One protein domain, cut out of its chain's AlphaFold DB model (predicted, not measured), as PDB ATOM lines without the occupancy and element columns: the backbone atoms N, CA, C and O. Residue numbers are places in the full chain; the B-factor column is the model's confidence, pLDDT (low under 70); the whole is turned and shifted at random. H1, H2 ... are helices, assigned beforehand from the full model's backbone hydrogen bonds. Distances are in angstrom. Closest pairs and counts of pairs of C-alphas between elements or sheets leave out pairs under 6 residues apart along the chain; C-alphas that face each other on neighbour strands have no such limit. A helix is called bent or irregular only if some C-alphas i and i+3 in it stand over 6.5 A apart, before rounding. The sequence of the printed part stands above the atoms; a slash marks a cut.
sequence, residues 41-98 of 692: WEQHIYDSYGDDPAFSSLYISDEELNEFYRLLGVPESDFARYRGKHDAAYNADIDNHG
ATOM      1  N   TRP A  41      41.699 -44.752  27.705       90.69
ATOM      2  CA  TRP A  41      41.296 -46.131  27.463       90.69
ATOM      3  C   TRP A  41      40.113 -46.188  26.492       90.69
ATOM      4  O   TRP A  41      40.218 -46.800  25.435       90.69
ATOM      5  N   GLU A  42      39.043 -45.440  26.771       90.88
ATOM      6  CA  GLU A  42      37.901 -45.292  25.858       90.88
ATOM      7  C   GLU A  42      38.325 -44.689  24.518       90.88
ATOM      8  O   GLU A  42      37.908 -45.172  23.467       90.88
ATOM      9  N   GLN A  43      39.204 -43.679  24.544       90.06
ATOM     10  CA  GLN A  43      39.753 -43.096  23.321       90.06
ATOM     11  C   GLN A  43      40.507 -44.139  22.493       90.06
ATOM     12  O   GLN A  43      40.309 -44.200  21.287       90.06
ATOM     13  N   HIS A  44      41.312 -44.997  23.122       86.38
ATOM     14  CA  HIS A  44      42.029 -46.058  22.422       86.38
ATOM     15  C   HIS A  44      41.081 -47.087  21.794       86.38
ATOM     16  O   HIS A  44      41.316 -47.517  20.664       86.38
ATOM     17  N   ILE A  45      40.004 -47.473  22.489       82.62
ATOM     18  CA  ILE A  45      38.973 -48.354  21.913       82.62
ATOM     19  C   ILE A  45      38.299 -47.674  20.728       82.62
ATOM     20  O   ILE A  45      38.157 -48.293  19.676       82.62
ATOM     21  N   TYR A  46      37.949 -46.397  20.856       85.88
ATOM     22  CA  TYR A  46      37.335 -45.646  19.769       85.88
ATOM     23  C   TYR A  46      38.265 -45.495  18.566       85.88
ATOM     24  O   TYR A  46      37.843 -45.691  17.431       85.88
ATOM     25  N   ASP A  47      39.542 -45.210  18.797       83.00
ATOM     26  CA  ASP A  47      40.543 -45.110  17.735       83.00
ATOM     27  C   ASP A  47      40.769 -46.470  17.048       83.00
ATOM     28  O   ASP A  47      41.025 -46.516  15.845       83.00
ATOM     29  N   SER A  48      40.642 -47.576  17.793       76.06
ATOM     30  CA  SER A  48      40.876 -48.939  17.294       76.06
ATOM     31  C   SER A  48      39.674 -49.549  16.570       76.06
ATOM     32  O   SER A  48      39.848 -50.245  15.572       76.06
ATOM     33  N   TYR A  49      38.461 -49.313  17.072       75.88
ATOM     34  CA  TYR A  49      37.238 -50.002  16.640       75.88
ATOM     35  C   TYR A  49      36.153 -49.045  16.124       75.88
ATOM     36  O   TYR A  49      35.116 -49.477  15.621       75.88
ATOM     37  N   GLY A  50      36.375 -47.734  16.216       82.50
ATOM     38  CA  GLY A  50      35.403 -46.719  15.830       82.50
ATOM     39  C   GLY A  50      34.130 -46.765  16.678       82.50
ATOM     40  O   GLY A  50      34.128 -47.129  17.854       82.50
ATOM     41  N   ASP A  51      33.010 -46.396  16.055       78.69
ATOM     42  CA  ASP A  51      31.679 -46.451  16.675       78.69
ATOM     43  C   ASP A  51      30.957 -47.781  16.392       78.69
ATOM     44  O   ASP A  51      29.738 -47.808  16.206       78.69
ATOM     45  N   ASP A  52      31.705 -48.887  16.316       74.50
ATOM     46  CA  ASP A  52      31.117 -50.212  16.134       74.50
ATOM     47  C   ASP A  52      30.147 -50.517  17.304       74.50
ATOM     48  O   ASP A  52      30.524 -50.435  18.483       74.50
ATOM     49  N   PRO A  53      28.867 -50.837  17.010       72.12
ATOM     50  CA  PRO A  53      27.868 -51.158  18.021       72.12
ATOM     51  C   PRO A  53      28.280 -52.265  18.997       72.12
ATOM     52  O   PRO A  53      27.822 -52.227  20.141       72.12
ATOM     53  N   ALA A  54      29.137 -53.207  18.591       66.44
ATOM     54  CA  ALA A  54      29.618 -54.297  19.441       66.44
ATOM     55  C   ALA A  54      30.395 -53.790  20.667       66.44
ATOM     56  O   ALA A  54      30.304 -54.378  21.740       66.44
ATOM     57  N   PHE A  55      31.078 -52.651  20.540       73.38
ATOM     58  CA  PHE A  55      31.840 -52.032  21.627       73.38
ATOM     59  C   PHE A  55      31.049 -50.927  22.329       73.38
ATOM     60  O   PHE A  55      31.576 -50.236  23.195       73.38
ATOM     61  N   SER A  56      29.774 -50.729  21.972       72.94
ATOM     62  CA  SER A  56      28.983 -49.614  22.499       72.94
ATOM     63  C   SER A  56      28.802 -49.648  24.017       72.94
ATOM     64  O   SER A  56      28.716 -48.580  24.611       72.94
ATOM     65  N   SER A  57      28.809 -50.838  24.621       74.31
ATOM     66  CA  SER A  57      28.744 -51.059  26.070       74.31
ATOM     67  C   SER A  57      30.042 -50.732  26.812       74.31
ATOM     68  O   SER A  57      30.008 -50.579  28.029       74.31
ATOM     69  N   LEU A  58      31.175 -50.619  26.110       79.19
ATOM     70  CA  LEU A  58      32.462 -50.248  26.711       79.19
ATOM     71  C   LEU A  58      32.602 -48.735  26.914       79.19
ATOM     72  O   LEU A  58      33.528 -48.289  27.584       79.19
ATOM     73  N   TYR A  59      31.685 -47.945  26.347       84.81
ATOM     74  CA  TYR A  59      31.630 -46.500  26.529       84.81
ATOM     75  C   TYR A  59      30.543 -46.167  27.542       84.81
ATOM     76  O   TYR A  59      29.361 -46.136  27.194       84.81
ATOM     77  N   ILE A  60      30.938 -45.916  28.787       85.19
ATOM     78  CA  ILE A  60      29.997 -45.625  29.865       85.19
ATOM     79  C   ILE A  60      29.778 -44.115  30.008       85.19
ATOM     80  O   ILE A  60      30.715 -43.331  30.158       85.19
ATOM     81  N   SER A  61      28.530 -43.666  29.953       88.88
ATOM     82  CA  SER A  61      28.191 -42.251  30.131       88.88
ATOM     83  C   SER A  61      28.366 -41.781  31.581       88.88
ATOM     84  O   SER A  61      28.454 -42.573  32.522       88.88
ATOM     85  N   ASP A  62      28.412 -40.456  31.779       93.19
ATOM     86  CA  ASP A  62      28.369 -39.850  33.120       93.19
ATOM     87  C   ASP A  62      27.117 -40.317  33.873       93.19
ATOM     88  O   ASP A  62      27.194 -40.626  35.060       93.19
ATOM     89  N   GLU A  63      25.979 -40.397  33.186       92.19
ATOM     90  CA  GLU A  63      24.698 -40.830  33.734       92.19
ATOM     91  C   GLU A  63      24.706 -42.301  34.168       92.19
ATOM     92  O   GLU A  63      24.277 -42.588  35.286       92.19
ATOM     93  N   GLU A  64      25.236 -43.208  33.346       89.06
ATOM     94  CA  GLU A  64      25.335 -44.641  33.672       89.06
ATOM     95  C   GLU A  64      26.279 -44.887  34.856       89.06
ATOM     96  O   GLU A  64      25.934 -45.629  35.778       89.06
ATOM     97  N   LEU A  65      27.430 -44.201  34.909       91.94
ATOM     98  CA  LEU A  65      28.308 -44.259  36.084       91.94
ATOM     99  C   LEU A  65      27.623 -43.705  37.336       91.94
ATOM    100  O   LEU A  65      27.774 -44.264  38.419       91.94
ATOM    101  N   ASN A  66      26.853 -42.624  37.213       95.56
ATOM    102  CA  ASN A  66      26.113 -42.066  38.345       95.56
ATOM    103  C   ASN A  66      25.026 -43.019  38.844       95.56
ATOM    104  O   ASN A  66      24.811 -43.117  40.050       95.56
ATOM    105  N   GLU A  67      24.334 -43.717  37.945       91.19
ATOM    106  CA  GLU A  67      23.368 -44.753  38.312       91.19
ATOM    107  C   GLU A  67      24.051 -45.912  39.043       91.19
ATOM    108  O   GLU A  67      23.606 -46.294  40.127       91.19
ATOM    109  N   PHE A  68      25.190 -46.380  38.530       88.38
ATOM    110  CA  PHE A  68      26.010 -47.388  39.195       88.38
ATOM    111  C   PHE A  68      26.464 -46.941  40.596       88.38
ATOM    112  O   PHE A  68      26.279 -47.662  41.576       88.38
ATOM    113  N   TYR A  69      26.980 -45.719  40.743       93.56
ATOM    114  CA  TYR A  69      27.389 -45.184  42.046       93.56
ATOM    115  C   TYR A  69      26.218 -44.996  43.010       93.56
ATOM    116  O   TYR A  69      26.368 -45.243  44.207       93.56
ATOM    117  N   ARG A  70      25.039 -44.625  42.503       93.19
ATOM    118  CA  ARG A  70      23.814 -44.561  43.304       93.19
ATOM    119  C   ARG A  70      23.442 -45.936  43.859       93.19
ATOM    120  O   ARG A  70      23.110 -46.032  45.037       93.19
ATOM    121  N   LEU A  71      23.545 -46.993  43.047       82.00
ATOM    122  CA  LEU A  71      23.313 -48.377  43.483       82.00
ATOM    123  C   LEU A  71      24.320 -48.827  44.552       82.00
ATOM    124  O   LEU A  71      23.954 -49.566  45.461       82.00
ATOM    125  N   LEU A  72      25.556 -48.327  44.493       78.62
ATOM    126  CA  LEU A  72      26.588 -48.566  45.507       78.62
ATOM    127  C   LEU A  72      26.443 -47.692  46.769       78.62
ATOM    128  O   LEU A  72      27.294 -47.752  47.656       78.62
ATOM    129  N   GLY A  73      25.392 -46.869  46.868       88.31
ATOM    130  CA  GLY A  73      25.146 -46.005  48.024       88.31
ATOM    131  C   GLY A  73      26.075 -44.789  48.115       88.31
ATOM    132  O   GLY A  73      26.194 -44.185  49.182       88.31
ATOM    133  N   VAL A  74      26.740 -44.414  47.018       89.56
ATOM    134  CA  VAL A  74      27.576 -43.210  46.965       89.56
ATOM    135  C   VAL A  74      26.668 -41.970  46.947       89.56
ATOM    136  O   VAL A  74      25.756 -41.899  46.120       89.56
ATOM    137  N   PRO A  75      26.897 -40.968  47.816       94.38
ATOM    138  CA  PRO A  75      26.147 -39.716  47.772       94.38
ATOM    139  C   PRO A  75      26.335 -38.986  46.439       94.38
ATOM    140  O   PRO A  75      27.446 -38.926  45.913       94.38
ATOM    141  N   GLU A  76      25.281 -38.347  45.922       95.69
ATOM    142  CA  GLU A  76      25.351 -37.639  44.631       95.69
ATOM    143  C   GLU A  76      26.405 -36.520  44.618       95.69
ATOM    144  O   GLU A  76      27.017 -36.253  43.583       95.69
ATOM    145  N   SER A  77      26.682 -35.912  45.780       97.19
ATOM    146  CA  SER A  77      27.754 -34.920  45.954       97.19
ATOM    147  C   SER A  77      29.143 -35.456  45.601       97.19
ATOM    148  O   SER A  77      30.025 -34.679  45.236       97.19
ATOM    149  N   ASP A  78      29.339 -36.772  45.687       96.19
ATOM    150  CA  ASP A  78      30.633 -37.425  45.510       96.19
ATOM    151  C   ASP A  78      30.815 -38.009  44.102       96.19
ATOM    152  O   ASP A  78      31.924 -38.426  43.755       96.19
ATOM    153  N   PHE A  79      29.780 -38.008  43.254       96.94
ATOM    154  CA  PHE A  79      29.830 -38.626  41.925       96.94
ATOM    155  C   PHE A  79      30.979 -38.103  41.063       96.94
ATOM    156  O   PHE A  79      31.717 -38.899  40.488       96.94
ATOM    157  N   ALA A  80      31.204 -36.787  41.026       96.38
ATOM    158  CA  ALA A  80      32.302 -36.206  40.250       96.38
ATOM    159  C   ALA A  80      33.678 -36.740  40.696       96.38
ATOM    160  O   ALA A  80      34.533 -37.040  39.863       96.38
ATOM    161  N   ARG A  81      33.878 -36.927  42.010       96.31
ATOM    162  CA  ARG A  81      35.116 -37.500  42.562       96.31
ATOM    163  C   ARG A  81      35.288 -38.958  42.142       96.31
ATOM    164  O   ARG A  81      36.395 -39.354  41.786       96.31
ATOM    165  N   TYR A  82      34.224 -39.757  42.200       94.81
ATOM    166  CA  TYR A  82      34.276 -41.170  41.811       94.81
ATOM    167  C   TYR A  82      34.470 -41.355  40.304       94.81
ATOM    168  O   TYR A  82      35.297 -42.174  39.913       94.81
ATOM    169  N   ARG A  83      33.825 -40.535  39.462       96.19
ATOM    170  CA  ARG A  83      34.095 -40.491  38.014       96.19
ATOM    171  C   ARG A  83      35.565 -40.176  37.728       96.19
ATOM    172  O   ARG A  83      36.210 -40.923  37.006       96.19
ATOM    173  N   GLY A  84      36.137 -39.171  38.398       94.88
ATOM    174  CA  GLY A  84      37.565 -38.857  38.268       94.88
ATOM    175  C   GLY A  84      38.495 -40.007  38.684       94.88
ATOM    176  O   GLY A  84      39.500 -40.249  38.023       94.88
ATOM    177  N   LYS A  85      38.157 -40.752  39.748       92.44
ATOM    178  CA  LYS A  85      38.915 -41.951  40.156       92.44
ATOM    179  C   LYS A  85      38.812 -43.080  39.133       92.44
ATOM    180  O   LYS A  85      39.824 -43.712  38.850       92.44
ATOM    181  N   HIS A  86      37.620 -43.318  38.592       91.69
ATOM    182  CA  HIS A  86      37.391 -44.293  37.530       91.69
ATOM    183  C   HIS A  86      38.234 -43.959  36.295       91.69
ATOM    184  O   HIS A  86      39.048 -44.770  35.866       91.69
ATOM    185  N   ASP A  87      38.139 -42.724  35.796       94.81
ATOM    186  CA  ASP A  87      38.902 -42.273  34.630       94.81
ATOM    187  C   ASP A  87      40.424 -42.341  34.877       94.81
ATOM    188  O   ASP A  87      41.183 -42.736  33.993       94.81
ATOM    189  N   ALA A  88      40.895 -42.009  36.086       90.88
ATOM    190  CA  ALA A  88      42.304 -42.142  36.461       90.88
ATOM    191  C   ALA A  88      42.777 -43.605  36.506       90.88
ATOM    192  O   ALA A  88      43.889 -43.885  36.063       90.88
ATOM    193  N   ALA A  89      41.947 -44.531  36.997       87.75
ATOM    194  CA  ALA A  89      42.276 -45.955  37.043       87.75
ATOM    195  C   ALA A  89      42.460 -46.533  35.632       87.75
ATOM    196  O   ALA A  89      43.492 -47.139  35.357       87.75
ATOM    197  N   TYR A  90      41.535 -46.253  34.711       88.75
ATOM    198  CA  TYR A  90      41.647 -46.679  33.309       88.75
ATOM    199  C   TYR A  90      42.816 -46.006  32.570       88.75
ATOM    200  O   TYR A  90      43.485 -46.622  31.743       88.75
ATOM    201  N   ASN A  91      43.114 -44.742  32.891       92.25
ATOM    202  CA  ASN A  91      44.296 -44.056  32.369       92.25
ATOM    203  C   ASN A  91      45.614 -44.655  32.882       92.25
ATOM    204  O   ASN A  91      46.594 -44.632  32.143       92.25
ATOM    205  N   ALA A  92      45.661 -45.138  34.123       83.19
ATOM    206  CA  ALA A  92      46.832 -45.820  34.662       83.19
ATOM    207  C   ALA A  92      46.978 -47.224  34.057       83.19
ATOM    208  O   ALA A  92      48.088 -47.641  33.743       83.19
ATOM    209  N   ASP A  93      45.861 -47.919  33.842       78.81
ATOM    210  CA  ASP A  93      45.838 -49.231  33.200       78.81
ATOM    211  C   ASP A  93      46.441 -49.182  31.790       78.81
ATOM    212  O   ASP A  93      47.370 -49.929  31.490       78.81
ATOM    213  N   ILE A  94      46.024 -48.225  30.954       84.50
ATOM    214  CA  ILE A  94      46.608 -48.069  29.613       84.50
ATOM    215  C   ILE A  94      48.097 -47.668  29.653       84.50
ATOM    216  O   ILE A  94      48.868 -48.113  28.805       84.50
ATOM    217  N   ASP A  95      48.538 -46.870  30.636       82.81
ATOM    218  CA  ASP A  95      49.959 -46.512  30.794       82.81
ATOM    219  C   ASP A  95      50.810 -47.730  31.178       82.81
ATOM    220  O   ASP A  95      51.894 -47.934  30.623       82.81
ATOM    221  N   ASN A  96      50.300 -48.567  32.083       74.12
ATOM    222  CA  ASN A  96      50.963 -49.799  32.511       74.12
ATOM    223  C   ASN A  96      51.106 -50.808  31.360       74.12
ATOM    224  O   ASN A  96      52.070 -51.571  31.337       74.12
ATOM    225  N   HIS A  97      50.206 -50.753  30.376       69.19
ATOM    226  CA  HIS A  97      50.205 -51.609  29.188       69.19
ATOM    227  C   HIS A  97      50.780 -50.911  27.941       69.19
ATOM    228  O   HIS A  97      50.427 -51.222  26.801       69.19
ATOM    229  N   GLY A  98      51.687 -49.945  28.134       77.75
ATOM    230  CA  GLY A  98      52.453 -49.339  27.040       77.75
ATOM    231  C   GLY A  98      51.608 -48.524  26.057       77.75
ATOM    232  O   GLY A  98      51.955 -48.426  24.879       77.75
TER     233      GLY A  98
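This is residues 41 to 98 of the 692 residues of an uncharacterized protein of Coniophora puteana (strain RWD-64-598) (UniProt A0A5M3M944). The long helix H4 makes one side of a flat, open ring; H3, H2 and H1 make the rest, H3 and H1 touching H4 at separate places. The printed part has 58 residues, with four named helices, H1 to H4 in order, and no named strand: all helix. It is loose, radius of gyration of the C-alphas 13.0 A, spanning 35 by 27 by 13 A.

H4, residues 76 to 96, touches H3, residues 62 to 71, with residues 76 to 83 alone, at a steep tilt of 69 degrees, only just short of about perpendicular, opposite ways; the closest C-alphas, of Asn 66 and Phe 79, are 6.2 A apart. With residues 90 to 94 alone it touches H1, residues 41 to 49, at a steep tilt of 59 degrees, the same way; the closest C-alphas, of Trp 41 and Tyr 90, are 5.9 A apart. H2, residues 53 to 58, is close to H1 but not clearly touching, closest C-alphas Glu 42 and Leu 58 at 7.4 A, and apart from H4. O i to N i+4 pairs are within hydrogen-bond range throughout H1 and H3, 15 of 17 in H4 and 0 of 2 in H2, where 2 of 3 O i to N i+3 pairs are.

H4 runs 30.8 A, from C-alpha 76 at (25.351, -37.639, 44.631) to C-alpha 96 at (50.963, -49.799, 32.511); H3 runs 14.3 A, H1 12.2 A and H2 9.9 A. H4 and H2 are irregular: C-alphas 77 and 80, and 54 and 57, are 7.4 A apart.

The printed part has no cut, and its three links are tight. The two farthest C-alphas, of Ser 48 and Pro 75, are 35.1 A apart. Residues 54 and 97 have pLDDT under 70.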